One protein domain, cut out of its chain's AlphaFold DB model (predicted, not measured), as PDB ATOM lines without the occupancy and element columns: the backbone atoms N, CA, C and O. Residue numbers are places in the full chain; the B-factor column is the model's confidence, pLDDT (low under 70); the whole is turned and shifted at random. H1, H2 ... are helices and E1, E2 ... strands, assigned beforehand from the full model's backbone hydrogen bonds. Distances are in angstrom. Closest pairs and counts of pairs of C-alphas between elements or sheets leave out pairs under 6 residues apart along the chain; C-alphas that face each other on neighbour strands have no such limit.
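What this domain is: This is residues 4 to 142 of the 157 residues of an uncharacterized protein of Acidobacteria bacterium 13_1_20CM_3_53_8 (UniProt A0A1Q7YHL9). A twisted three-stranded sheet forms the middle layer between H1 and H4, which cover one face, and the shorter H2 on the other. Beyond one end of the sheet, H3 and part of the long link from E3 to H4 lengthen the body. The printed part has 139 residues, with four named helices and three named strands in the order H1 H2 E1 H3 E2 E3 H4; the sheet, E1 E2 E3, is antiparallel and the class mixed. The whole is compact, with a radius of gyration of the C-alphas of 16.5 A, yet elongated, spanning 54 by 31 by 24 A.

Where its parts are: E1 is residues 48 to 55, 22.5 A long; E2 is 74 to 81, 22.8 A; E3 is 88 to 95, 20.7 A. H4, residues 122 to 140, is 26.7 A long and ends at C-alpha 140 (-27.443, 0.679, -33.646). H1, residues 4 to 17, 19.9 A, begins at C-alpha 4 (-17.886, 15.821, -16.820). H2 is residues 33 to 42, 14.3 A, and H3 60 to 64, 6.1 A.

How they stand to each other: E1 and E2 are antiparallel at 158 degrees, with N 50 and O 79 at 2.8 A. The hairpin E2 and E3 has N 76 and O 94 at 2.8 A. H4 is on the sheet over E2 and E3, at a height of 8.3 A; C-alphas 94 and 129 are the closest of E3 and H4, 5.8 A. H1, on the same face, touches H4 at a steep tilt of 42 degrees, the same way, closest at C-alphas 8 and 130, 4.3 A. H2 is on the opposite face, 8.4 A high, closest to E1 at C-alphas 40 and 48, 5.4 A. H3 is not on the sheet. Every O i to N i+4 pair in H1, H2, H3 and H4 is within hydrogen-bond range.

The domain as a whole: The C-alphas farthest apart, Glu 44 and Gly 109, are 53.7 A apart. The printed part has no cut; the links H1 to H2 and E3 to H4 are long. Mean pLDDT of the printed part is 85.1, with residues 57 to 68, 101 to 103 and 105 to 120 under 70.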
ATOM      1  N   GLU A   4     -16.610  16.439 -16.453       89.81
ATOM      2  CA  GLU A   4     -17.886  15.821 -16.820       89.81
ATOM      3  C   GLU A   4     -17.764  15.021 -18.112       89.81
ATOM      4  O   GLU A   4     -18.282  13.906 -18.210       89.81
ATOM      5  N   THR A   5     -17.016  15.564 -19.077       92.50
ATOM      6  CA  THR A   5     -16.688  14.861 -20.320       92.50
ATOM      7  C   THR A   5     -15.869  13.610 -20.025       92.50
ATOM      8  O   THR A   5     -16.175  12.549 -20.563       92.50
ATOM      9  N   LEU A   6     -14.898  13.691 -19.108       93.88
ATOM     10  CA  LEU A   6     -14.108  12.538 -18.684       93.88
ATOM     11  C   LEU A   6     -14.967  11.472 -17.978       93.88
ATOM     12  O   LEU A   6     -14.811  10.284 -18.254       93.88
ATOM     13  N   PHE A   7     -15.905  11.859 -17.108       94.69
ATOM     14  CA  PHE A   7     -16.817  10.909 -16.458       94.69
ATOM     15  C   PHE A   7     -17.719  10.188 -17.464       94.69
ATOM     16  O   PHE A   7     -17.823   8.959 -17.413       94.69
ATOM     17  N   ALA A   8     -18.327  10.928 -18.399       95.62
ATOM     18  CA  ALA A   8     -19.131  10.359 -19.478       95.62
ATOM     19  C   ALA A   8     -18.301   9.411 -20.357       95.62
ATOM     20  O   ALA A   8     -18.707   8.276 -20.605       95.62
ATOM     21  N   PHE A   9     -17.113   9.857 -20.775       96.50
ATOM     22  CA  PHE A   9     -16.182   9.084 -21.592       96.50
ATOM     23  C   PHE A   9     -15.765   7.780 -20.907       96.50
ATOM     24  O   PHE A   9     -15.841   6.715 -21.514       96.50
ATOM     25  N   ASN A  10     -15.404   7.833 -19.624       96.38
ATOM     26  CA  ASN A  10     -15.013   6.652 -18.856       96.38
ATOM     27  C   ASN A  10     -16.158   5.641 -18.723       96.38
ATOM     28  O   ASN A  10     -15.923   4.438 -18.805       96.38
ATOM     29  N   GLY A  11     -17.395   6.107 -18.522       96.75
ATOM     30  CA  GLY A  11     -18.573   5.237 -18.520       96.75
ATOM     31  C   GLY A  11     -18.793   4.565 -19.875       96.75
ATOM     32  O   GLY A  11     -18.937   3.347 -19.946       96.75
ATOM     33  N   PHE A  12     -18.733   5.355 -20.947       97.62
ATOM     34  CA  PHE A  12     -18.900   4.890 -22.322       97.62
ATOM     35  C   PHE A  12     -17.851   3.838 -22.713       97.62
ATOM     36  O   PHE A  12     -18.200   2.731 -23.119       97.62
ATOM     37  N   VAL A  13     -16.563   4.147 -22.528       97.00
ATOM     38  CA  VAL A  13     -15.450   3.243 -22.864       97.00
ATOM     39  C   VAL A  13     -15.503   1.972 -22.031       97.00
ATOM     40  O   VAL A  13     -15.374   0.885 -22.594       97.00
ATOM     41  N   LYS A  14     -15.726   2.081 -20.712       96.38
ATOM     42  CA  LYS A  14     -15.827   0.899 -19.850       96.38
ATOM     43  C   LYS A  14     -16.957  -0.015 -20.329       96.38
ATOM     44  O   LYS A  14     -16.744  -1.212 -20.464       96.38
ATOM     45  N   ARG A  15     -18.132   0.548 -20.627       96.25
ATOM     46  CA  ARG A  15     -19.293  -0.233 -21.063       96.25
ATOM     47  C   ARG A  15     -19.083  -0.910 -22.416       96.25
ATOM     48  O   ARG A  15     -19.475  -2.061 -22.564       96.25
ATOM     49  N   LEU A  16     -18.448  -0.236 -23.380       95.75
ATOM     50  CA  LEU A  16     -18.073  -0.877 -24.645       95.75
ATOM     51  C   LEU A  16     -17.069  -2.017 -24.426       95.75
ATOM     52  O   LEU A  16     -17.225  -3.086 -25.005       95.75
ATOM     53  N   SER A  17     -16.085  -1.798 -23.551       95.31
ATOM     54  CA  SER A  17     -15.022  -2.770 -23.253       95.31
ATOM     55  C   SER A  17     -15.515  -3.997 -22.477       95.31
ATOM     56  O   SER A  17     -14.823  -5.008 -22.439       95.31
ATOM     57  N   ASP A  18     -16.706  -3.933 -21.869       94.62
ATOM     58  CA  ASP A  18     -17.338  -5.086 -21.215       94.62
ATOM     59  C   ASP A  18     -17.857  -6.124 -22.243       94.62
ATOM     60  O   ASP A  18     -18.230  -7.232 -21.857       94.62
ATOM     61  N   SER A  19     -17.903  -5.793 -23.543       91.62
ATOM     62  CA  SER A  19     -18.292  -6.711 -24.623       91.62
ATOM     63  C   SER A  19     -17.079  -7.192 -25.412       91.62
ATOM     64  O   SER A  19     -16.270  -6.392 -25.869       91.62
ATOM     65  N   SER A  20     -17.007  -8.497 -25.680       90.94
ATOM     66  CA  SER A  20     -16.011  -9.072 -26.592       90.94
ATOM     67  C   SER A  20     -16.352  -8.876 -28.076       90.94
ATOM     68  O   SER A  20     -15.590  -9.310 -28.936       90.94
ATOM     69  N   ALA A  21     -17.510  -8.285 -28.399       90.56
ATOM     70  CA  ALA A  21     -17.959  -8.089 -29.779       90.56
ATOM     71  C   ALA A  21     -17.311  -6.876 -30.467       90.56
ATOM     72  O   ALA A  21     -17.459  -6.713 -31.678       90.56
ATOM     73  N   VAL A  22     -16.637  -6.007 -29.709       93.62
ATOM     74  CA  VAL A  22     -16.007  -4.787 -30.220       93.62
ATOM     75  C   VAL A  22     -14.613  -4.622 -29.628       93.62
ATOM     76  O   VAL A  22     -14.391  -4.878 -28.449       93.62
ATOM     77  N   GLU A  23     -13.681  -4.144 -30.444       95.12
ATOM     78  CA  GLU A  23     -12.406  -3.618 -29.968       95.12
ATOM     79  C   GLU A  23     -12.537  -2.102 -29.791       95.12
ATOM     80  O   GLU A  23     -13.063  -1.406 -30.664       95.12
ATOM     81  N   VAL A  24     -12.088  -1.582 -28.649       95.50
ATOM     82  CA  VAL A  24     -12.214  -0.162 -28.305       95.50
ATOM     83  C   VAL A  24     -10.831   0.470 -28.262       95.50
ATOM     84  O   VAL A  24      -9.988   0.057 -27.473       95.50
ATOM     85  N   VAL A  25     -10.627   1.524 -29.056       96.31
ATOM     86  CA  VAL A  25      -9.413   2.354 -29.027       96.31
ATOM     87  C   VAL A  25      -9.772   3.733 -28.462       96.31
ATOM     88  O   VAL A  25     -10.315   4.574 -29.185       96.31
ATOM     89  N   PRO A  26      -9.531   3.994 -27.163       93.94
ATOM     90  CA  PRO A  26      -9.896   5.262 -26.542       93.94
ATOM     91  C   PRO A  26      -9.017   6.412 -27.048       93.94
ATOM     92  O   PRO A  26      -7.791   6.342 -26.986       93.94
ATOM     93  N   VAL A  27      -9.640   7.517 -27.463       92.25
ATOM     94  CA  VAL A  27      -8.950   8.775 -27.791       92.25
ATOM     95  C   VAL A  27      -9.328   9.821 -26.746       92.25
ATOM     96  O   VAL A  27     -10.433  10.355 -26.764       92.25
ATOM     97  N   GLN A  28      -8.418  10.104 -25.811       83.56
ATOM     98  CA  GLN A  28      -8.660  10.990 -24.659       83.56
ATOM     99  C   GLN A  28      -8.327  12.468 -24.932       83.56
ATOM    100  O   GLN A  28      -7.946  13.214 -24.031       83.56
ATOM    101  N   THR A  29      -8.479  12.908 -26.178       86.75
ATOM    102  CA  THR A  29      -8.227  14.295 -26.584       86.75
ATOM    103  C   THR A  29      -9.540  14.935 -27.006       86.75
ATOM    104  O   THR A  29     -10.336  14.306 -27.701       86.75
ATOM    105  N   ASP A  30      -9.771  16.192 -26.618       86.56
ATOM    106  CA  ASP A  30     -10.935  16.929 -27.109       86.56
ATOM    107  C   ASP A  30     -10.833  17.104 -28.625       86.56
ATOM    108  O   ASP A  30      -9.829  17.587 -29.152       86.56
ATOM    109  N   MET A  31     -11.897  16.723 -29.330       90.88
ATOM    110  CA  MET A  31     -11.986  16.847 -30.778       90.88
ATOM    111  C   MET A  31     -13.193  17.693 -31.157       90.88
ATOM    112  O   MET A  31     -14.314  17.483 -30.686       90.88
ATOM    113  N   THR A  32     -12.973  18.622 -32.080       95.12
ATOM    114  CA  THR A  32     -14.053  19.283 -32.810       95.12
ATOM    115  C   THR A  32     -14.787  18.279 -33.702       95.12
ATOM    116  O   THR A  32     -14.239  17.242 -34.091       95.12
ATOM    117  N   ARG A  33     -16.002  18.636 -34.136       96.31
ATOM    118  CA  ARG A  33     -16.758  17.856 -35.132       96.31
ATOM    119  C   ARG A  33     -15.924  17.545 -36.369       96.31
ATOM    120  O   ARG A  33     -15.945  16.426 -36.868       96.31
ATOM    121  N   LYS A  34     -15.213  18.559 -36.873       97.81
ATOM    122  CA  LYS A  34     -14.389  18.445 -38.075       97.81
ATOM    123  C   LYS A  34     -13.273  17.427 -37.872       97.81
ATOM    124  O   LYS A  34     -13.129  16.545 -38.705       97.81
ATOM    125  N   GLN A  35     -12.554  17.495 -36.754       97.62
ATOM    126  CA  GLN A  35     -11.498  16.530 -36.446       97.62
ATOM    127  C   GLN A  35     -12.047  15.103 -36.311       97.62
ATOM    128  O   GLN A  35     -11.414  14.173 -36.794       97.62
ATOM    129  N   ALA A  36     -13.226  14.917 -35.706       97.25
ATOM    130  CA  ALA A  36     -13.855  13.599 -35.610       97.25
ATOM    131  C   ALA A  36     -14.266  13.041 -36.988       97.25
ATOM    132  O   ALA A  36     -14.062  11.860 -37.265       97.25
ATOM    133  N   ILE A  37     -14.797  13.893 -37.871       98.38
ATOM    134  CA  ILE A  37     -15.108  13.542 -39.267       98.38
ATOM    135  C   ILE A  37     -13.835  13.184 -40.035       98.38
ATOM    136  O   ILE A  37     -13.802  12.166 -40.721       98.38
ATOM    137  N   ASP A  38     -12.799  14.017 -39.931       98.25
ATOM    138  CA  ASP A  38     -11.530  13.807 -40.625       98.25
ATOM    139  C   ASP A  38     -10.872  12.501 -40.143       98.25
ATOM    140  O   ASP A  38     -10.418  11.705 -40.963       98.25
ATOM    141  N   ARG A  39     -10.939  12.210 -38.835       97.25
ATOM    142  CA  ARG A  39     -10.522  10.922 -38.269       97.25
ATOM    143  C   ARG A  39     -11.317   9.762 -38.861       97.25
ATOM    144  O   ARG A  39     -10.702   8.826 -39.352       97.25
ATOM    145  N   ALA A  40     -12.648   9.835 -38.893       98.25
ATOM    146  CA  ALA A  40     -13.482   8.772 -39.464       98.25
ATOM    147  C   ALA A  40     -13.158   8.498 -40.939       98.25
ATOM    148  O   ALA A  40     -13.150   7.353 -41.371       98.25
ATOM    149  N   LYS A  41     -12.844   9.540 -41.715       98.31
ATOM    150  CA  LYS A  41     -12.409   9.386 -43.111       98.31
ATOM    151  C   LYS A  41     -11.026   8.752 -43.250       98.31
ATOM    152  O   LYS A  41     -10.764   8.152 -44.285       98.31
ATOM    153  N   SER A  42     -10.160   8.901 -42.247       97.81
ATOM    154  CA  SER A  42      -8.838   8.261 -42.221       97.81
ATOM    155  C   SER A  42      -8.864   6.805 -41.751       97.81
ATOM    156  O   SER A  42      -7.888   6.097 -41.962       97.81
ATOM    157  N   GLU A  43      -9.953   6.358 -41.119       97.88
ATOM    158  CA  GLU A  43     -10.115   4.962 -40.710       97.88
ATOM    159  C   GLU A  43     -10.520   4.085 -41.901       97.88
ATOM    160  O   GLU A  43     -11.398   4.449 -42.691       97.88
ATOM    161  N   GLU A  44      -9.920   2.898 -41.997       97.06
ATOM    162  CA  GLU A  44     -10.239   1.927 -43.050       97.06
ATOM    163  C   GLU A  44     -11.497   1.115 -42.724       97.06
ATOM    164  O   GLU A  44     -12.361   0.941 -43.582       97.06
ATOM    165  N   SER A  45     -11.613   0.643 -41.481       96.06
ATOM    166  CA  SER A  45     -12.684  -0.255 -41.029       96.06
ATOM    167  C   SER A  45     -13.325   0.162 -39.701       96.06
ATOM    168  O   SER A  45     -14.432  -0.282 -39.391       96.06
ATOM    169  N   ALA A  46     -12.675   1.033 -38.924       97.56
ATOM    170  CA  ALA A  46     -13.145   1.433 -37.605       97.56
ATOM    171  C   ALA A  46     -14.196   2.552 -37.673       97.56
ATOM    172  O   ALA A  46     -14.021   3.578 -38.334       97.56
ATOM    173  N   TYR A  47     -15.288   2.382 -36.929       98.19
ATOM    174  CA  TYR A  47     -16.251   3.455 -36.701       98.19
ATOM    175  C   TYR A  47     -15.712   4.427 -35.654       98.19
ATOM    176  O   TYR A  47     -15.161   4.019 -34.634       98.19
ATOM    177  N   VAL A  48     -15.941   5.721 -35.866       98.06
ATOM    178  CA  VAL A  48     -15.564   6.758 -34.900       98.06
ATOM    179  C   VAL A  48     -16.804   7.225 -34.162       98.06
ATOM    180  O   VAL A  48     -17.741   7.739 -34.775       98.06
ATOM    181  N   VAL A  49     -16.800   7.092 -32.836       97.94
ATOM    182  CA  VAL A  49     -17.849   7.661 -31.987       97.94
ATOM    183  C   VAL A  49     -17.376   8.993 -31.424       97.94
ATOM    184  O   VAL A  49     -16.453   9.054 -30.616       97.94
ATOM    185  N   TRP A  50     -18.028  10.073 -31.840       97.62
ATOM    186  CA  TRP A  50     -17.793  11.405 -31.302       97.62
ATOM    187  C   TRP A  50     -18.760  11.678 -30.150       97.62
ATOM    188  O   TRP A  50     -19.946  11.940 -30.372       97.62
ATOM    189  N   LEU A  51     -18.237  11.586 -28.928       96.62
ATOM    190  CA  LEU A  51     -18.960  11.797 -27.676       96.62
ATOM    191  C   LEU A  51     -18.806  13.247 -27.202       96.62
ATOM    192  O   LEU A  51     -17.714  13.812 -27.260       96.62
ATOM    193  N   ARG A  52     -19.888  13.846 -26.710       94.94
ATOM    194  CA  ARG A  52     -19.916  15.195 -26.138       94.94
ATOM    195  C   ARG A  52     -20.769  15.220 -24.886       94.94
ATOM    196  O   ARG A  52     -21.764  14.504 -24.801       94.94
ATOM    197  N   VAL A  53     -20.420  16.106 -23.964       92.25
ATOM    198  CA  VAL A  53     -21.319  16.523 -22.891       92.25
ATOM    199  C   VAL A  53     -21.886  17.887 -23.265       92.25
ATOM    200  O   VAL A  53     -21.139  18.813 -23.569       92.25
ATOM    201  N   GLU A  54     -23.209  17.983 -23.309       89.88
ATOM    202  CA  GLU A  54     -23.948  19.195 -23.670       89.88
ATOM    203  C   GLU A  54     -24.853  19.588 -22.496       89.88
ATOM    204  O   GLU A  54     -25.214  18.747 -21.673       89.88
ATOM    205  N   VAL A  55     -25.238  20.859 -22.409       82.06
ATOM    206  CA  VAL A  55     -26.292  21.304 -21.490       82.06
ATOM    207  C   VAL A  55     -27.601  21.296 -22.265       82.06
ATOM    208  O   VAL A  55     -27.657  21.854 -23.362       82.06
ATOM    209  N   ASP A  56     -28.655  20.703 -21.707       76.25
ATOM    210  CA  ASP A  56     -29.983  20.803 -22.314       76.25
ATOM    211  C   ASP A  56     -30.633  22.141 -21.944       76.25
ATOM    212  O   ASP A  56     -31.417  22.225 -20.998       76.25
ATOM    213  N   THR A  57     -30.256  23.218 -22.638       65.69
ATOM    214  CA  THR A  57     -30.948  24.508 -22.518       65.69
ATOM    215  C   THR A  57     -31.755  24.794 -23.776       65.69
ATOM    216  O   THR A  57     -31.281  24.642 -24.899       65.69
ATOM    217  N   VAL A  58     -33.000  25.231 -23.575       54.19
ATOM    218  CA  VAL A  58     -33.862  25.761 -24.646       54.19
ATOM    219  C   VAL A  58     -33.422  27.174 -25.050       54.19
ATOM    220  O   VAL A  58     -33.782  27.656 -26.118       54.19
ATOM    221  N   ASP A  59     -32.636  27.826 -24.190       55.03
ATOM    222  CA  ASP A  59     -32.277  29.231 -24.298       55.03
ATOM    223  C   ASP A  59     -30.753  29.387 -24.214       55.03
ATOM    224  O   ASP A  59     -30.135  29.316 -23.143       55.03
ATOM    225  N   THR A  60     -30.119  29.507 -25.379       54.22
ATOM    226  CA  THR A  60     -28.665  29.670 -25.511       54.22
ATOM    227  C   THR A  60     -28.189  31.010 -24.954       54.22
ATOM    228  O   THR A  60     -27.031  31.126 -24.558       54.22
ATOM    229  N   GLU A  61     -29.073  32.009 -24.871       53.12
ATOM    230  CA  GLU A  61     -28.746  33.344 -24.369       53.12
ATOM    231  C   GLU A  61     -28.525  33.352 -22.851       53.12
ATOM    232  O   GLU A  61     -27.602  34.006 -22.367       53.12
ATOM    233  N   ILE A  62     -29.298  32.572 -22.086       54.75
ATOM    234  CA  ILE A  62     -29.140  32.515 -20.624       54.75
ATOM    235  C   ILE A  62     -27.892  31.713 -20.225       54.75
ATOM    236  O   ILE A  62     -27.194  32.083 -19.279       54.75
ATOM    237  N   ALA A  63     -27.560  30.658 -20.977       54.03
ATOM    238  CA  ALA A  63     -26.301  29.931 -20.810       54.03
ATOM    239  C   ALA A  63     -25.083  30.810 -21.161       54.03
ATOM    240  O   ALA A  63     -24.069  30.768 -20.466       54.03
ATOM    241  N   ALA A  64     -25.198  31.655 -22.193       53.16
ATOM    242  CA  ALA A  64     -24.161  32.615 -22.578       53.16
ATOM    243  C   ALA A  64     -23.992  33.769 -21.570       53.16
ATOM    244  O   ALA A  64     -22.911  34.348 -21.479       53.16
ATOM    245  N   ALA A  65     -25.025  34.081 -20.779       59.25
ATOM    246  CA  ALA A  65     -25.017  35.143 -19.770       59.25
ATOM    247  C   ALA A  65     -24.328  34.761 -18.439       59.25
ATOM    248  O   ALA A  65     -24.398  35.523 -17.475       59.25
ATOM    249  N   GLY A  66     -23.675  33.594 -18.361       59.09
ATOM    250  CA  GLY A  66     -22.921  33.167 -17.176       59.09
ATOM    251  C   GLY A  66     -23.792  32.738 -15.990       59.09
ATOM    252  O   GLY A  66     -23.308  32.698 -14.858       59.09
ATOM    253  N   ALA A  67     -25.070  32.423 -16.224       64.38
ATOM    254  CA  ALA A  67     -25.936  31.884 -15.183       64.38
ATOM    255  C   ALA A  67     -25.415  30.511 -14.707       64.38
ATOM    256  O   ALA A  67     -24.991  29.700 -15.535       64.38
ATOM    257  N   PRO A  68     -25.458  30.212 -13.394       65.06
ATOM    258  CA  PRO A  68     -25.066  28.903 -12.892       65.06
ATOM    259  C   PRO A  68     -25.976  27.818 -13.483       65.06
ATOM    260  O   PRO A  68     -27.197  27.842 -13.307       65.06
ATOM    261  N   ILE A  69     -25.364  26.874 -14.196       70.88
ATOM    262  CA  ILE A  69     -26.038  25.726 -14.805       70.88
ATOM    263  C   ILE A  69     -26.125  24.604 -13.778       70.88
ATOM    264  O   ILE A  69     -25.145  24.283 -13.108       70.88
ATOM    265  N   ASN A  70     -27.291  23.965 -13.686       74.25
ATOM    266  CA  ASN A  70     -27.451  22.757 -12.885       74.25
ATOM    267  C   ASN A  70     -26.638  21.599 -13.497       74.25
ATOM    268  O   ASN A  70     -26.968  21.175 -14.609       74.25
ATOM    269  N   PRO A  71     -25.659  21.000 -12.793       74.88
ATOM    270  CA  PRO A  71     -24.924  19.846 -13.313       74.88
ATOM    271  C   PRO A  71     -25.824  18.642 -13.636       74.88
ATOM    272  O   PRO A  71     -25.486  17.821 -14.484       74.88
ATOM    273  N   GLY A  72     -27.010  18.544 -13.019       75.12
ATOM    274  CA  GLY A  72     -28.032  17.545 -13.351       75.12
ATOM    275  C   GLY A  72     -28.708  17.732 -14.717       75.12
ATOM    276  O   GLY A  72     -29.452  16.848 -15.136       75.12
ATOM    277  N   CYS A  73     -28.447  18.841 -15.410       78.94
ATOM    278  CA  CYS A  73     -28.952  19.125 -16.755       78.94
ATOM    279  C   CYS A  73     -27.934  18.910 -17.873       78.94
ATOM    280  O   CYS A  73     -28.217  19.201 -19.036       78.94
ATOM    281  N   LEU A  74     -26.763  18.374 -17.532       86.38
ATOM    282  CA  LEU A  74     -25.840  17.863 -18.531       86.38
ATOM    283  C   LEU A  74     -26.414  16.588 -19.156       86.38
ATOM    284  O   LEU A  74     -26.966  15.732 -18.457       86.38
ATOM    285  N   LEU A  75     -26.241  16.440 -20.461       91.25
ATOM    286  CA  LEU A  75     -26.565  15.238 -21.216       91.25
ATOM    287  C   LEU A  75     -25.344  14.755 -21.990       91.25
ATOM    288  O   LEU A  75     -24.425  15.521 -22.276       91.25
ATOM    289  N   VAL A  76     -25.356  13.478 -22.351       96.06
ATOM    290  CA  VAL A  76     -24.369  12.879 -23.246       96.06
ATOM    291  C   VAL A  76     -24.944  12.856 -24.656       96.06
ATOM    292  O   VAL A  76     -26.000  12.284 -24.901       96.06
ATOM    293  N   SER A  77     -24.249  13.476 -25.596       96.75
ATOM    294  CA  SER A  77     -24.596  13.523 -27.014       96.75
ATOM    295  C   SER A  77     -23.559  12.723 -27.790       96.75
ATOM    296  O   SER A  77     -22.360  12.878 -27.561       96.75
ATOM    297  N   TYR A  78     -23.989  11.843 -28.690       98.00
ATOM    298  CA  TYR A  78     -23.075  10.998 -29.459       98.00
ATOM    299  C   TYR A  78     -23.407  11.015 -30.947       98.00
ATOM    300  O   TYR A  78     -24.553  11.193 -31.369       98.00
ATOM    301  N   THR A  79     -22.379  10.813 -31.765       98.56
ATOM    302  CA  THR A  79     -22.516  10.607 -33.207       98.56
ATOM    303  C   THR A  79     -21.537   9.533 -33.651       98.56
ATOM    304  O   THR A  79     -20.351   9.626 -33.361       98.56
ATOM    305  N   VAL A  80     -22.036   8.521 -34.353       98.50
ATOM    306  CA  VAL A  80     -21.254   7.415 -34.906       98.50
ATOM    307  C   VAL A  80     -21.009   7.687 -36.384       98.50
ATOM    308  O   VAL A  80     -21.950   7.716 -37.182       98.50
ATOM    309  N   TYR A  81     -19.750   7.882 -36.748       98.69
ATOM    310  CA  TYR A  81     -19.307   8.102 -38.116       98.69
ATOM    311  C   TYR A  81     -18.758   6.809 -38.718       98.69
ATOM    312  O   TYR A  81     -17.938   6.126 -38.107       98.69
ATOM    313  N   SER A  82     -19.216   6.493 -39.927       98.50
ATOM    314  CA  SER A  82     -18.738   5.345 -40.701       98.50
ATOM    315  C   SER A  82     -17.315   5.592 -41.224       98.50
ATOM    316  O   SER A  82     -17.039   6.731 -41.631       98.50
ATOM    317  N   PRO A  83     -16.449   4.560 -41.277       98.44
ATOM    318  CA  PRO A  83     -15.101   4.680 -41.833       98.44
ATOM    319  C   PRO A  83     -15.143   5.184 -43.282       98.44
ATOM    320  O   PRO A  83     -16.146   4.995 -43.984       98.44
ATOM    321  N   GLN A  84     -14.068   5.848 -43.716       98.38
ATOM    322  CA  GLN A  84     -13.826   6.404 -45.060       98.38
ATOM    323  C   GLN A  84     -14.783   7.521 -45.524       98.38
ATOM    324  O   GLN A  84     -14.385   8.455 -46.218       98.38
ATOM    325  N   THR A  85     -16.058   7.469 -45.142       98.06
ATOM    326  CA  THR A  85     -17.111   8.365 -45.640       98.06
ATOM    327  C   THR A  85     -17.548   9.402 -44.614       98.06
ATOM    328  O   THR A  85     -18.097  10.439 -44.989       98.06
ATOM    329  N   ALA A  86     -17.340   9.118 -43.324       98.06
ATOM    330  CA  ALA A  86     -17.927   9.843 -42.202       98.06
ATOM    331  C   ALA A  86     -19.458   9.997 -42.288       98.06
ATOM    332  O   ALA A  86     -20.035  10.915 -41.700       98.06
ATOM    333  N   LYS A  87     -20.147   9.104 -43.013       98.50
ATOM    334  CA  LYS A  87     -21.612   9.056 -42.994       98.50
ATOM    335  C   LYS A  87     -22.081   8.685 -41.591       98.50
ATOM    336  O   LYS A  87     -21.538   7.765 -40.974       98.50
ATOM    337  N   VAL A  88     -23.090   9.396 -41.097       98.62
ATOM    338  CA  VAL A  88     -23.673   9.134 -39.778       98.62
ATOM    339  C   VAL A  88     -24.405   7.796 -39.821       98.62
ATOM    340  O   VAL A  88     -25.379   7.650 -40.554       98.62
ATOM    341  N   LYS A  89     -23.926   6.829 -39.038       98.00
ATOM    342  CA  LYS A  89     -24.572   5.524 -38.841       98.00
ATOM    343  C   LYS A  89     -25.645   5.606 -37.755       98.00
ATOM    344  O   LYS A  89     -26.716   5.033 -37.909       98.00
ATOM    345  N   ALA A  90     -25.358   6.341 -36.683       98.12
ATOM    346  CA  ALA A  90     -26.274   6.596 -35.578       98.12
ATOM    347  C   ALA A  90     -25.901   7.891 -34.856       98.12
ATOM    348  O   ALA A  90     -24.746   8.312 -34.870       98.12
ATOM    349  N   GLN A  91     -26.871   8.516 -34.202       98.06
ATOM    350  CA  GLN A  91     -26.643   9.654 -33.318       98.06
ATOM    351  C   GLN A  91     -27.774   9.744 -32.303       98.06
ATOM    352  O   GLN A  91     -28.885   9.286 -32.574       98.06
ATOM    353  N   GLY A  92     -27.510  10.359 -31.159       96.38
ATOM    354  CA  GLY A  92     -28.527  10.500 -30.133       96.38
ATOM    355  C   GLY A  92     -28.065  11.307 -28.937       96.38
ATOM    356  O   GLY A  92     -26.912  11.730 -28.842       96.38
ATOM    357  N   ARG A  93     -29.011  11.505 -28.023       95.56
ATOM    358  CA  ARG A  93     -28.816  12.159 -26.733       95.56
ATOM    359  C   ARG A  93     -29.257  11.218 -25.626       95.56
ATOM    360  O   ARG A  93     -30.268  10.531 -25.760       95.56
ATOM    361  N   VAL A  94     -28.500  11.204 -24.543       94.81
ATOM    362  CA  VAL A  94     -28.760  10.411 -23.350       94.81
ATOM    363  C   VAL A  94     -28.730  11.331 -22.144       94.81
ATOM    364  O   VAL A  94     -27.734  11.991 -21.853       94.81
ATOM    365  N   TYR A  95     -29.861  11.375 -21.458       90.81
ATOM    366  CA  TYR A  95     -30.082  12.221 -20.299       90.81
ATOM    367  C   TYR A  95     -29.630  11.514 -19.025       90.81
ATOM    368  O   TYR A  95     -29.740  10.294 -18.904       90.81
ATOM    369  N   GLN A  96     -29.155  12.283 -18.048       88.81
ATOM    370  CA  GLN A  96     -28.890  11.746 -16.717       88.81
ATOM    371  C   GLN A  96     -30.167  11.184 -16.079       88.81
ATOM    372  O   GLN A  96     -31.269  11.704 -16.263       88.81
ATOM    373  N   ARG A  97     -30.016  10.152 -15.245       83.88
ATOM    374  CA  ARG A  97     -31.124   9.651 -14.421       83.88
ATOM    375  C   ARG A  97     -31.641  10.766 -13.506       83.88
ATOM    376  O   ARG A  97     -30.855  11.437 -12.845       83.88
ATOM    377  N   GLY A  98     -32.959  10.953 -13.458       75.88
ATOM    378  CA  GLY A  98     -33.578  12.035 -12.684       75.88
ATOM    379  C   GLY A  98     -33.502  13.422 -13.338       75.88
ATOM    380  O   GLY A  98     -33.761  14.412 -12.654       75.88
ATOM    381  N   TYR A  99     -33.156  13.500 -14.630       79.06
ATOM    382  CA  TYR A  99     -33.217  14.730 -15.423       79.06
ATOM    383  C   TYR A  99     -34.618  15.367 -15.384       79.06
ATOM    384  O   TYR A  99     -35.631  14.674 -15.505       79.06
ATOM    385  N   ALA A 100     -34.663  16.692 -15.221       73.44
ATOM    386  CA  ALA A 100     -35.885  17.489 -15.195       73.44
ATOM    387  C   ALA A 100     -35.658  18.825 -15.939       73.44
ATOM    388  O   ALA A 100     -34.892  19.661 -15.449       73.44
ATOM    389  N   PRO A 101     -36.308  19.053 -17.098       69.62
ATOM    390  CA  PRO A 101     -35.991  20.170 -17.999       69.62
ATOM    391  C   PRO A 101     -36.293  21.555 -17.416       69.62
ATOM    392  O   PRO A 101     -35.614  22.532 -17.715       69.62
ATOM    393  N   ASN A 102     -37.285  21.655 -16.533       67.00
ATOM    394  CA  ASN A 102     -37.701  22.909 -15.902       67.00
ATOM    395  C   ASN A 102     -36.714  23.452 -14.849       67.00
ATOM    396  O   ASN A 102     -36.994  24.482 -14.245       67.00
ATOM    397  N   LEU A 103     -35.587  22.771 -14.602       67.88
ATOM    398  CA  LEU A 103     -34.649  23.081 -13.513       67.88
ATOM    399  C   LEU A 103     -33.201  23.282 -13.988       67.88
ATOM    400  O   LEU A 103     -32.268  23.214 -13.182       67.88
ATOM    401  N   CYS A 104     -33.001  23.495 -15.289       70.00
ATOM    402  CA  CYS A 104     -31.666  23.592 -15.880       70.00
ATOM    403  C   CYS A 104     -31.008  24.958 -15.740       70.00
ATOM    404  O   CYS A 104     -29.781  25.052 -15.768       70.00
ATOM    405  N   VAL A 105     -31.815  25.995 -15.530       65.50
ATOM    406  CA  VAL A 105     -31.368  27.377 -15.407       65.50
ATOM    407  C   VAL A 105     -32.031  27.997 -14.183       65.50
ATOM    408  O   VAL A 105     -33.238  27.852 -13.986       65.50
ATOM    409  N   ALA A 106     -31.244  28.681 -13.354       59.78
ATOM    410  CA  ALA A 106     -31.765  29.442 -12.225       59.78
ATOM    411  C   ALA A 106     -32.672  30.594 -12.710       59.78
ATOM    412  O   ALA A 106     -32.250  31.369 -13.574       59.78
ATOM    413  N   PRO A 107     -33.890  30.767 -12.161       57.25
ATOM    414  CA  PRO A 107     -34.660  31.992 -12.360       57.25
ATOM    415  C   PRO A 107     -33.862  33.214 -11.875       57.25
ATOM    416  O   PRO A 107     -33.177  33.137 -10.853       57.25
ATOM    417  N   ARG A 108     -33.948  34.356 -12.577       57.16
ATOM    418  CA  ARG A 108     -33.227  35.585 -12.190       57.16
ATOM    419  C   ARG A 108     -33.505  35.929 -10.720       57.16
ATOM    420  O   ARG A 108     -34.652  36.147 -10.348       57.16
ATOM    421  N   GLY A 109     -32.447  36.006  -9.913       55.00
ATOM    422  CA  GLY A 109     -32.509  36.433  -8.511       55.00
ATOM    423  C   GLY A 109     -32.675  35.319  -7.476       55.00
ATOM    424  O   GLY A 109     -32.494  35.606  -6.299       55.00
ATOM    425  N   ASN A 110     -32.928  34.067  -7.882       52.44
ATOM    426  CA  ASN A 110     -33.055  32.945  -6.951       52.44
ATOM    427  C   ASN A 110     -32.078  31.815  -7.313       52.44
ATOM    428  O   ASN A 110     -32.105  31.340  -8.450       52.44
ATOM    429  N   PRO A 111     -31.240  31.333  -6.374       57.78
ATOM    430  CA  PRO A 111     -30.468  30.119  -6.602       57.78
ATOM    431  C   PRO A 111     -31.421  28.947  -6.862       57.78
ATOM    432  O   PRO A 111     -32.501  28.868  -6.268       57.78
ATOM    433  N   LEU A 112     -31.032  28.035  -7.759       57.41
ATOM    434  CA  LEU A 112     -31.756  26.774  -7.919       57.41
ATOM    435  C   LEU A 112     -31.841  26.086  -6.550       57.41
ATOM    436  O   LEU A 112     -30.843  26.080  -5.823       57.41
ATOM    437  N   PRO A 113     -33.003  25.519  -6.181       52.59
ATOM    438  CA  PRO A 113     -33.125  24.831  -4.909       52.59
ATOM    439  C   PRO A 113     -32.063  23.723  -4.836       52.59
ATOM    440  O   PRO A 113     -31.891  22.991  -5.821       52.59
ATOM    441  N   PRO A 114     -31.348  23.576  -3.705       48.16
ATOM    442  CA  PRO A 114     -30.463  22.440  -3.515       48.16
ATOM    443  C   PRO A 114     -31.318  21.177  -3.605       48.16
ATOM    444  O   PRO A 114     -32.224  20.972  -2.798       48.16
ATOM    445  N   ARG A 115     -31.085  20.347  -4.625       53.75
ATOM    446  CA  ARG A 115     -31.774  19.062  -4.722       53.75
ATOM    447  C   ARG A 115     -30.917  17.990  -4.067       53.75
ATOM    448  O   ARG A 115     -30.019  17.428  -4.688       53.75
ATOM    449  N   GLU A 116     -31.242  17.708  -2.812       46.34
ATOM    450  CA  GLU A 116     -31.024  16.397  -2.197       46.34
ATOM    451  C   GLU A 116     -31.863  15.344  -2.955       46.34
ATOM    452  O   GLU A 116     -32.943  15.648  -3.465       46.34
ATOM    453  N   PRO A 117     -31.336  14.141  -3.205       48.47
ATOM    454  CA  PRO A 117     -30.778  13.856  -4.518       48.47
ATOM    455  C   PRO A 117     -31.670  12.891  -5.318       48.47
ATOM    456  O   PRO A 117     -32.358  12.043  -4.757       48.47
ATOM    457  N   ALA A 118     -31.544  12.875  -6.651       52.50
ATOM    458  CA  ALA A 118     -31.466  11.553  -7.278       52.50
ATOM    459  C   ALA A 118     -30.237  10.921  -6.628       52.50
ATOM    460  O   ALA A 118     -29.169  11.455  -6.898       52.50
ATOM    461  N   HIS A 119     -30.409   9.945  -5.717       61.34
ATOM    462  CA  HIS A 119     -29.520   9.521  -4.601       61.34
ATOM    463  C   HIS A 119     -28.000   9.389  -4.857       61.34
ATOM    464  O   HIS A 119     -27.239   9.084  -3.946       61.34
ATOM    465  N   LEU A 120     -27.545   9.609  -6.084       68.56
ATOM    466  CA  LEU A 120     -26.186   9.489  -6.572       68.56
ATOM    467  C   LEU A 120     -25.657  10.862  -7.045       68.56
ATOM    468  O   LEU A 120     -26.405  11.614  -7.689       68.56
ATOM    469  N   PRO A 121     -24.374  11.181  -6.788       82.38
ATOM    470  CA  PRO A 121     -23.713  12.387  -7.294       82.38
ATOM    471  C   PRO A 121     -23.845  12.541  -8.818       82.38
ATOM    472  O   PRO A 121     -23.946  11.542  -9.540       82.38
ATOM    473  N   TYR A 122     -23.851  13.774  -9.335       81.06
ATOM    474  CA  TYR A 122     -24.041  14.004 -10.777       81.06
ATOM    475  C   TYR A 122     -22.908  13.381 -11.608       81.06
ATOM    476  O   TYR A 122     -23.163  12.891 -12.704       81.06
ATOM    477  N   GLU A 123     -21.695  13.301 -11.060       86.88
ATOM    478  CA  GLU A 123     -20.528  12.632 -11.642       86.88
ATOM    479  C   GLU A 123     -20.819  11.153 -11.914       86.88
ATOM    480  O   GLU A 123     -20.505  10.615 -12.978       86.88
ATOM    481  N   TYR A 124     -21.487  10.490 -10.966       88.38
ATOM    482  CA  TYR A 124     -21.933   9.116 -11.148       88.38
ATOM    483  C   TYR A 124     -23.028   9.039 -12.216       88.38
ATOM    484  O   TYR A 124     -22.984   8.181 -13.095       88.38
ATOM    485  N   ARG A 125     -24.009   9.948 -12.182       90.12
ATOM    486  CA  ARG A 125     -25.136   9.925 -13.127       90.12
ATOM    487  C   ARG A 125     -24.707  10.205 -14.566       90.12
ATOM    488  O   ARG A 125     -25.224   9.551 -15.468       90.12
ATOM    489  N   ILE A 126     -23.763  11.117 -14.797       92.31
ATOM    490  CA  ILE A 126     -23.235  11.397 -16.139       92.31
ATOM    491  C   ILE A 126     -22.352  10.248 -16.641       92.31
ATOM    492  O   ILE A 126     -22.416   9.893 -17.816       92.31
ATOM    493  N   LYS A 127     -21.608   9.578 -15.748       94.94
ATOM    494  CA  LYS A 127     -20.902   8.331 -16.073       94.94
ATOM    495  C   LYS A 127     -21.874   7.224 -16.499       94.94
ATOM    496  O   LYS A 127     -21.624   6.526 -17.482       94.94
ATOM    497  N   VAL A 128     -22.999   7.076 -15.797       94.00
ATOM    498  CA  VAL A 128     -24.063   6.140 -16.190       94.00
ATOM    499  C   VAL A 128     -24.680   6.540 -17.529       94.00
ATOM    500  O   VAL A 128     -24.799   5.683 -18.391       94.00
ATOM    501  N   ALA A 129     -24.960   7.825 -17.765       95.25
ATOM    502  CA  ALA A 129     -25.439   8.297 -19.069       95.25
ATOM    503  C   ALA A 129     -24.443   7.991 -20.208       95.25
ATOM    504  O   ALA A 129     -24.851   7.647 -21.314       95.25
ATOM    505  N   GLY A 130     -23.134   8.046 -19.936       97.31
ATOM    506  CA  GLY A 130     -22.103   7.578 -20.864       97.31
ATOM    507  C   GLY A 130     -22.199   6.075 -21.150       97.31
ATOM    508  O   GLY A 130     -22.098   5.660 -22.300       97.31
ATOM    509  N   SER A 131     -22.464   5.260 -20.128       97.56
ATOM    510  CA  SER A 131     -22.677   3.811 -20.289       97.56
ATOM    511  C   SER A 131     -23.946   3.520 -21.102       97.56
ATOM    512  O   SER A 131     -23.916   2.740 -22.048       97.56
ATOM    513  N   ASP A 132     -25.038   4.222 -20.809       96.62
ATOM    514  CA  ASP A 132     -26.301   4.113 -21.538       96.62
ATOM    515  C   ASP A 132     -26.130   4.546 -23.014       96.62
ATOM    516  O   ASP A 132     -26.733   3.960 -23.912       96.62
ATOM    517  N   ALA A 133     -25.267   5.530 -23.309       98.12
ATOM    518  CA  ALA A 133     -24.916   5.897 -24.684       98.12
ATOM    519  C   ALA A 133     -24.168   4.772 -25.423       98.12
ATOM    520  O   ALA A 133     -24.414   4.569 -26.612       98.12
ATOM    521  N   ALA A 134     -23.314   4.005 -24.739       97.94
ATOM    522  CA  ALA A 134     -22.684   2.816 -25.316       97.94
ATOM    523  C   ALA A 134     -23.720   1.726 -25.637       97.94
ATOM    524  O   ALA A 134     -23.665   1.138 -26.717       97.94
ATOM    525  N   ASP A 135     -24.724   1.526 -24.778       97.19
ATOM    526  CA  ASP A 135     -25.836   0.607 -25.062       97.19
ATOM    527  C   ASP A 135     -26.612   1.020 -26.324       97.19
ATOM    528  O   ASP A 135     -26.971   0.172 -27.142       97.19
ATOM    529  N   ARG A 136     -26.820   2.328 -26.548       97.50
ATOM    530  CA  ARG A 136     -27.425   2.822 -27.799       97.50
ATOM    531  C   ARG A 136     -26.549   2.577 -29.024       97.50
ATOM    532  O   ARG A 136     -27.082   2.354 -30.110       97.50
ATOM    533  N   VAL A 137     -25.225   2.621 -28.869       97.38
ATOM    534  CA  VAL A 137     -24.291   2.265 -29.945       97.38
ATOM    535  C   VAL A 137     -24.396   0.776 -30.257       97.38
ATOM    536  O   VAL A 137     -24.605   0.448 -31.419       97.38
ATOM    537  N   PHE A 138     -24.364  -0.115 -29.261       96.75
ATOM    538  CA  PHE A 138     -24.580  -1.551 -29.485       96.75
ATOM    539  C   PHE A 138     -25.896  -1.827 -30.226       96.75
ATOM    540  O   PHE A 138     -25.891  -2.533 -31.233       96.75
ATOM    541  N   GLN A 139     -26.997  -1.198 -29.799       95.94
ATOM    542  CA  GLN A 139     -28.304  -1.317 -30.458       95.94
ATOM    543  C   GLN A 139     -28.271  -0.875 -31.928       95.94
ATOM    544  O   GLN A 139     -28.874  -1.524 -32.772       95.94
ATOM    545  N   ALA A 140     -27.548   0.196 -32.266       96.44
ATOM    546  CA  ALA A 140     -27.443   0.679 -33.646       96.44
ATOM    547  C   ALA A 140     -26.655  -0.252 -34.594       96.44
ATOM    548  O   ALA A 140     -26.703  -0.075 -35.819       96.44
ATOM    549  N   PHE A 141     -25.910  -1.200 -34.025       96.19
ATOM    550  CA  PHE A 141     -25.183  -2.252 -34.733       96.19
ATOM    551  C   PHE A 141     -25.817  -3.637 -34.551       96.19
ATOM    552  O   PHE A 141     -25.204  -4.623 -34.950       96.19
ATOM    553  N   ASP A 142     -27.008  -3.717 -33.944       95.50
ATOM    554  CA  ASP A 142     -27.694  -4.976 -33.627       95.50
ATOM    555  C   ASP A 142     -26.823  -5.945 -32.798       95.50
ATOM    556  O   ASP A 142     -26.927  -7.168 -32.893       95.50
TER     557      ASP A 142